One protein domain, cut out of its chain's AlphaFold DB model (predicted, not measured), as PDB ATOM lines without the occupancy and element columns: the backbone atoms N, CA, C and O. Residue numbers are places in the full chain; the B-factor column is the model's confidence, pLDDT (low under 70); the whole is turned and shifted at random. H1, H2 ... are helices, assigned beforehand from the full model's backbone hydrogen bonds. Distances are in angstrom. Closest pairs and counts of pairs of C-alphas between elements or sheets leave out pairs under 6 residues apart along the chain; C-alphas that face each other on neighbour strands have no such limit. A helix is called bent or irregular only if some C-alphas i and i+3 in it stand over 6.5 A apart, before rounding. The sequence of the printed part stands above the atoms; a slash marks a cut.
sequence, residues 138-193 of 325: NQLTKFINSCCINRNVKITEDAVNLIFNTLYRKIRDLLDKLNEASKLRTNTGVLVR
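This is residues 138 to 193 of the 325 residues of the protein "TBP-associated factor 4" of Hepatospora eriocheir (UniProt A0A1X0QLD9). One long helix, H2, makes the length of the structure, and a short helix, H1, packs crosswise on its first turns, joined to it by a loop that turns round that end. The rest of H2, from residue 165 on, sticks out as a lone arm. The printed part has 56 residues with two named helices, H1 then H2, and no named strand; the class is all helix. It is extended, with a radius of gyration of the C-alphas of 19.2 A and spans of 62 by 19 by 16 A.

H1 holds residues 138 to 149, beginning with C-alpha 138 at (179.033, 189.593, 165.505), and is 16.2 A long from first to last C-alpha. A short link of 7 residues follows. H2 holds residues 157 to 191, from C-alpha 157 at (187.456, 195.166, 162.419) to C-alpha 191 at (177.702, 200.443, 211.777), a length of 50.6 A. Neither helix is bent.

H1 and H2 touch, H1 with residues 140 to 144 alone and H2 with residues 160 to 164 alone. Their closest C-alphas are those of Thr 141 and Val 160, 6.4 A apart. Their lines stand at a steep tilt of 62 degrees, and they run opposite ways. Residues 146 to 152, of which 146 to 149 belong to H1, stand free, and so do residues 165 to 193, of which 165 to 191 belong to H2. In H1 every O i to N i+4 pair is within hydrogen-bond range; in H2 29 of 31 are.

The two C-alphas farthest apart are those of Asn 152 and Arg 193, at 62.6 A. The outline is a rod. The printed part has no cut and no long link. The mean pLDDT of the printed part is 79.4, and residues 184 to 193 are under 70.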
ATOM      1  N   ASN A 138     179.628 189.568 166.845       78.62
ATOM      2  CA  ASN A 138     179.033 189.593 165.505       78.62
ATOM      3  C   ASN A 138     177.753 190.441 165.427       78.62
ATOM      4  O   ASN A 138     177.456 191.015 164.376       78.62
ATOM      5  N   GLN A 139     176.979 190.530 166.513       78.56
ATOM      6  CA  GLN A 139     175.809 191.410 166.581       78.56
ATOM      7  C   GLN A 139     176.232 192.874 166.747       78.56
ATOM      8  O   GLN A 139     175.699 193.737 166.047       78.56
ATOM      9  N   LEU A 140     177.242 193.151 167.583       79.62
ATOM     10  CA  LEU A 140     177.804 194.496 167.731       79.62
ATOM     11  C   LEU A 140     178.407 195.003 166.409       79.62
ATOM     12  O   LEU A 140     178.127 196.130 166.004       79.62
ATOM     13  N   THR A 141     179.148 194.159 165.686       82.12
ATOM     14  CA  THR A 141     179.699 194.465 164.356       82.12
ATOM     15  C   THR A 141     178.593 194.795 163.351       82.12
ATOM     16  O   THR A 141     178.697 195.784 162.628       82.12
ATOM     17  N   LYS A 142     177.491 194.026 163.324       83.69
ATOM     18  CA  LYS A 142     176.319 194.326 162.477       83.69
ATOM     19  C   LYS A 142     175.677 195.666 162.841       83.69
ATOM     20  O   LYS A 142     175.382 196.457 161.945       83.69
ATOM     21  N   PHE A 143     175.498 195.941 164.134       82.62
ATOM     22  CA  PHE A 143     174.931 197.199 164.619       82.62
ATOM     23  C   PHE A 143     175.807 198.397 164.231       82.62
ATOM     24  O   PHE A 143     175.331 199.307 163.551       82.62
ATOM     25  N   ILE A 144     177.103 198.358 164.557       83.12
ATOM     26  CA  ILE A 144     178.063 199.419 164.225       83.12
ATOM     27  C   ILE A 144     178.126 199.639 162.710       83.12
ATOM     28  O   ILE A 144     178.028 200.782 162.261       83.12
ATOM     29  N   ASN A 145     178.191 198.574 161.905       83.38
ATOM     30  CA  ASN A 145     178.179 198.700 160.449       83.38
ATOM     31  C   ASN A 145     176.879 199.335 159.928       83.38
ATOM     32  O   ASN A 145     176.954 200.195 159.054       83.38
ATOM     33  N   SER A 146     175.709 199.017 160.493       84.44
ATOM     34  CA  SER A 146     174.446 199.674 160.113       84.44
ATOM     35  C   SER A 146     174.456 201.183 160.407       84.44
ATOM     36  O   SER A 146     174.080 201.990 159.554       84.44
ATOM     37  N   CYS A 147     174.994 201.595 161.562       81.81
ATOM     38  CA  CYS A 147     175.164 203.006 161.909       81.81
ATOM     39  C   CYS A 147     176.166 203.728 160.991       81.81
ATOM     40  O   CYS A 147     176.019 204.927 160.746       81.81
ATOM     41  N   CYS A 148     177.176 203.017 160.485       82.56
ATOM     42  CA  CYS A 148     178.226 203.584 159.638       82.56
ATOM     43  C   CYS A 148     177.843 203.643 158.156       82.56
ATOM     44  O   CYS A 148     178.186 204.623 157.493       82.56
ATOM     45  N   ILE A 149     177.053 202.682 157.662       83.69
ATOM     46  CA  ILE A 149     176.407 202.733 156.338       83.69
ATOM     47  C   ILE A 149     175.563 204.008 156.221       83.69
ATOM     48  O   ILE A 149     175.739 204.768 155.272       83.69
ATOM     49  N   ASN A 150     174.765 204.329 157.246       81.06
ATOM     50  CA  ASN A 150     173.968 205.565 157.311       81.06
ATOM     51  C   ASN A 150     174.801 206.866 157.284       81.06
ATOM     52  O   ASN A 150     174.235 207.954 157.189       81.06
ATOM     53  N   ARG A 151     176.132 206.782 157.405       83.88
ATOM     54  CA  ARG A 151     177.070 207.917 157.400       83.88
ATOM     55  C   ARG A 151     178.172 207.794 156.337       83.88
ATOM     56  O   ARG A 151     179.083 208.615 156.335       83.88
ATOM     57  N   ASN A 152     178.108 206.794 155.452       83.69
ATOM     58  CA  ASN A 152     179.152 206.453 154.473       83.69
ATOM     59  C   ASN A 152     180.565 206.252 155.071       83.69
ATOM     60  O   ASN A 152     181.571 206.461 154.392       83.69
ATOM     61  N   VAL A 153     180.660 205.817 156.332       87.75
ATOM     62  CA  VAL A 153     181.940 205.518 156.994       87.75
ATOM     63  C   VAL A 153     182.243 204.025 156.867       87.75
ATOM     64  O   VAL A 153     181.378 203.189 157.119       87.75
ATOM     65  N   LYS A 154     183.483 203.675 156.513       80.56
ATOM     66  CA  LYS A 154     183.997 202.302 156.629       80.56
ATOM     67  C   LYS A 154     184.795 202.184 157.923       80.56
ATOM     68  O   LYS A 154     185.713 202.971 158.138       80.56
ATOM     69  N   ILE A 155     184.444 201.215 158.764       81.75
ATOM     70  CA  ILE A 155     185.156 200.905 160.009       81.75
ATOM     71  C   ILE A 155     185.957 199.613 159.817       81.75
ATOM     72  O   ILE A 155     185.488 198.680 159.165       81.75
ATOM     73  N   THR A 156     187.177 199.577 160.352       87.00
ATOM     74  CA  THR A 156     188.022 198.377 160.401       87.00
ATOM     75  C   THR A 156     187.612 197.470 161.558       87.00
ATOM     76  O   THR A 156     187.161 197.938 162.602       87.00
ATOM     77  N   GLU A 157     187.802 196.163 161.399       82.00
ATOM     78  CA  GLU A 157     187.456 195.166 162.419       82.00
ATOM     79  C   GLU A 157     188.166 195.433 163.761       82.00
ATOM     80  O   GLU A 157     187.532 195.414 164.816       82.00
ATOM     81  N   ASP A 158     189.436 195.850 163.720       83.50
ATOM     82  CA  ASP A 158     190.204 196.274 164.900       83.50
ATOM     83  C   ASP A 158     189.539 197.415 165.682       83.50
ATOM     84  O   ASP A 158     189.546 197.422 166.913       83.50
ATOM     85  N   ALA A 159     188.929 198.381 164.987       83.50
ATOM     86  CA  ALA A 159     188.242 199.496 165.630       83.50
ATOM     87  C   ALA A 159     186.923 199.052 166.286       83.50
ATOM     88  O   ALA A 159     186.575 199.563 167.351       83.50
ATOM     89  N   VAL A 160     186.226 198.063 165.712       83.50
ATOM     90  CA  VAL A 160     185.064 197.424 166.357       83.50
ATOM     91  C   VAL A 160     185.492 196.702 167.636       83.50
ATOM     92  O   VAL A 160     184.885 196.912 168.687       83.50
ATOM     93  N   ASN A 161     186.583 195.935 167.579       84.38
ATOM     94  CA  ASN A 161     187.142 195.229 168.735       84.38
ATOM     95  C   ASN A 161     187.638 196.197 169.828       84.38
ATOM     96  O   ASN A 161     187.478 195.938 171.022       84.38
ATOM     97  N   LEU A 162     188.179 197.360 169.455       86.75
ATOM     98  CA  LEU A 162     188.591 198.395 170.410       86.75
ATOM     99  C   LEU A 162     187.379 199.055 171.094       86.75
ATOM    100  O   LEU A 162     187.393 199.254 172.314       86.75
ATOM    101  N   ILE A 163     186.300 199.328 170.349       84.88
ATOM    102  CA  ILE A 163     185.021 199.806 170.909       84.88
ATOM    103  C   ILE A 163     184.434 198.762 171.870       84.88
ATOM    104  O   ILE A 163     184.068 199.117 172.992       84.88
ATOM    105  N   PHE A 164     184.411 197.486 171.472       85.25
ATOM    106  CA  PHE A 164     183.975 196.361 172.305       85.25
ATOM    107  C   PHE A 164     184.738 196.317 173.635       85.25
ATOM    108  O   PHE A 164     184.127 196.382 174.700       85.25
ATOM    109  N   ASN A 165     186.074 196.313 173.589       84.94
ATOM    110  CA  ASN A 165     186.926 196.272 174.782       84.94
ATOM    111  C   ASN A 165     186.728 197.493 175.697       84.94
ATOM    112  O   ASN A 165     186.769 197.379 176.925       84.94
ATOM    113  N   THR A 166     186.474 198.667 175.114       87.25
ATOM    114  CA  THR A 166     186.174 199.893 175.871       87.25
ATOM    115  C   THR A 166     184.830 199.783 176.595       87.25
ATOM    116  O   THR A 166     184.717 200.167 177.760       87.25
ATOM    117  N   LEU A 167     183.821 199.220 175.926       85.62
ATOM    118  CA  LEU A 167     182.478 199.014 176.463       85.62
ATOM    119  C   LEU A 167     182.475 197.938 177.562       85.62
ATOM    120  O   LEU A 167     181.971 198.195 178.654       85.62
ATOM    121  N   TYR A 168     183.148 196.805 177.335       84.62
ATOM    122  CA  TYR A 168     183.398 195.756 178.331       84.62
ATOM    123  C   TYR A 168     184.038 196.330 179.605       84.62
ATOM    124  O   TYR A 168     183.502 196.189 180.709       84.62
ATOM    125  N   ARG A 169     185.141 197.083 179.456       86.94
ATOM    126  CA  ARG A 169     185.811 197.752 180.583       86.94
ATOM    127  C   ARG A 169     184.881 198.728 181.306       86.94
ATOM    128  O   ARG A 169     184.982 198.866 182.525       86.94
ATOM    129  N   LYS A 170     183.981 199.405 180.584       89.94
ATOM    130  CA  LYS A 170     183.067 200.378 181.183       89.94
ATOM    131  C   LYS A 170     181.937 199.732 181.983       89.94
ATOM    132  O   LYS A 170     181.564 200.286 183.015       89.94
ATOM    133  N   ILE A 171     181.410 198.582 181.561       87.12
ATOM    134  CA  ILE A 171     180.396 197.878 182.359       87.12
ATOM    135  C   ILE A 171     181.042 197.222 183.581       87.12
ATOM    136  O   ILE A 171     180.466 197.288 184.662       87.12
ATOM    137  N   ARG A 172     182.276 196.712 183.466       85.81
ATOM    138  CA  ARG A 172     183.047 196.241 184.628       85.81
ATOM    139  C   ARG A 172     183.231 197.338 185.689       85.81
ATOM    140  O   ARG A 172     182.906 197.107 186.845       85.81
ATOM    141  N   ASP A 173     183.601 198.557 185.281       91.81
ATOM    142  CA  ASP A 173     183.656 199.747 186.160       91.81
ATOM    143  C   ASP A 173     182.306 200.072 186.840       91.81
ATOM    144  O   ASP A 173     182.282 200.523 187.985       91.81
ATOM    145  N   LEU A 174     181.172 199.840 186.168       89.62
ATOM    146  CA  LEU A 174     179.844 200.009 186.775       89.62
ATOM    147  C   LEU A 174     179.509 198.883 187.762       89.62
ATOM    148  O   LEU A 174     178.902 199.150 188.797       89.62
ATOM    149  N   LEU A 175     179.918 197.649 187.468       88.44
ATOM    150  CA  LEU A 175     179.695 196.476 188.315       88.44
ATOM    151  C   LEU A 175     180.540 196.550 189.598       88.44
ATOM    152  O   LEU A 175     180.019 196.303 190.684       88.44
ATOM    153  N   ASP A 176     181.791 197.006 189.499       89.31
ATOM    154  CA  ASP A 176     182.661 197.280 190.650       89.31
ATOM    155  C   ASP A 176     182.052 198.361 191.569       89.31
ATOM    156  O   ASP A 176     181.971 198.173 192.784       89.31
ATOM    157  N   LYS A 177     181.517 199.451 190.997       90.56
ATOM    158  CA  LYS A 177     180.806 200.507 191.748       90.56
ATOM    159  C   LYS A 177     179.496 200.030 192.369       90.56
ATOM    160  O   LYS A 177     179.140 200.462 193.463       90.56
ATOM    161  N   LEU A 178     178.773 199.137 191.697       87.69
ATOM    162  CA  LEU A 178     177.563 198.524 192.239       87.69
ATOM    163  C   LEU A 178     177.892 197.593 193.417       87.69
ATOM    164  O   LEU A 178     177.168 197.590 194.412       87.69
ATOM    165  N   ASN A 179     179.014 196.873 193.351       86.31
ATOM    166  CA  ASN A 179     179.541 196.068 194.453       86.31
ATOM    167  C   ASN A 179     179.967 196.953 195.645       86.31
ATOM    168  O   ASN A 179     179.578 196.686 196.780       86.31
ATOM    169  N   GLU A 180     180.674 198.060 195.402       85.19
ATOM    170  CA  GLU A 180     181.020 199.049 196.435       85.19
ATOM    171  C   GLU A 180     179.771 199.656 197.105       85.19
ATOM    172  O   GLU A 180     179.663 199.671 198.334       85.19
ATOM    173  N   ALA A 181     178.768 200.059 196.318       79.31
ATOM    174  CA  ALA A 181     177.488 200.542 196.835       79.31
ATOM    175  C   ALA A 181     176.711 199.461 197.615       79.31
ATOM    176  O   ALA A 181     176.040 199.774 198.601       79.31
ATOM    177  N   SER A 182     176.815 198.191 197.213       78.31
ATOM    178  CA  SER A 182     176.230 197.057 197.939       78.31
ATOM    179  C   SER A 182     176.907 196.848 199.298       78.31
ATOM    180  O   SER A 182     176.221 196.750 200.316       78.31
ATOM    181  N   LYS A 183     178.247 196.912 199.349       77.19
ATOM    182  CA  LYS A 183     179.023 196.861 200.602       77.19
ATOM    183  C   LYS A 183     178.655 197.997 201.556       77.19
ATOM    184  O   LYS A 183     178.534 197.768 202.756       77.19
ATOM    185  N   LEU A 184     178.424 199.208 201.045       67.69
ATOM    186  CA  LEU A 184     177.936 200.321 201.865       67.69
ATOM    187  C   LEU A 184     176.552 200.022 202.471       67.69
ATOM    188  O   LEU A 184     176.366 200.248 203.665       67.69
ATOM    189  N   ARG A 185     175.616 199.449 201.698       61.88
ATOM    190  CA  ARG A 185     174.280 199.054 202.194       61.88
ATOM    191  C   ARG A 185     174.349 197.979 203.280       61.88
ATOM    192  O   ARG A 185     173.669 198.106 204.298       61.88
ATOM    193  N   THR A 186     175.174 196.948 203.105       62.91
ATOM    194  CA  THR A 186     175.349 195.905 204.130       62.91
ATOM    195  C   THR A 186     176.039 196.458 205.376       62.91
ATOM    196  O   THR A 186     175.620 196.165 206.496       62.91
ATOM    197  N   ASN A 187     177.029 197.340 205.205       54.41
ATOM    198  CA  ASN A 187     177.742 197.957 206.322       54.41
ATOM    199  C   ASN A 187     176.868 198.917 207.138       54.41
ATOM    200  O   ASN A 187     177.082 199.009 208.343       54.41
ATOM    201  N   THR A 188     175.845 199.567 206.566       56.66
ATOM    202  CA  THR A 188     174.912 200.388 207.369       56.66
ATOM    203  C   THR A 188     174.224 199.610 208.493       56.66
ATOM    204  O   THR A 188     173.976 200.190 209.544       56.66
ATOM    205  N   GLY A 189     173.965 198.308 208.327       56.00
ATOM    206  CA  GLY A 189     173.395 197.474 209.394       56.00
ATOM    207  C   GLY A 189     174.393 197.108 210.502       56.00
ATOM    208  O   GLY A 189     173.998 196.897 211.648       56.00
ATOM    209  N   VAL A 190     175.690 197.064 210.180       52.84
ATOM    210  CA  VAL A 190     176.775 196.746 211.128       52.84
ATOM    211  C   VAL A 190     177.231 197.997 211.885       52.84
ATOM    212  O   VAL A 190     177.417 197.948 213.097       52.84
ATOM    213  N   LEU A 191     177.310 199.146 211.204       49.69
ATOM    214  CA  LEU A 191     177.702 200.443 211.777       49.69
ATOM    215  C   LEU A 191     176.766 200.941 212.894       49.69
ATOM    216  O   LEU A 191     177.173 201.780 213.693       49.69
ATOM    217  N   VAL A 192     175.538 200.420 212.973       51.97
ATOM    218  CA  VAL A 192     174.601 200.695 214.077       51.97
ATOM    219  C   VAL A 192     174.995 199.965 215.371       51.97
ATOM    220  O   VAL A 192     174.657 200.435 216.453       51.97
ATOM    221  N   ARG A 193     175.722 198.841 215.284       51.34
ATOM    222  CA  ARG A 193     176.086 198.005 216.443       51.34
ATOM    223  C   ARG A 193     177.377 198.456 217.138       51.34
ATOM    224  O   ARG A 193     177.458 198.353 218.355       51.34
TER     225      ARG A 193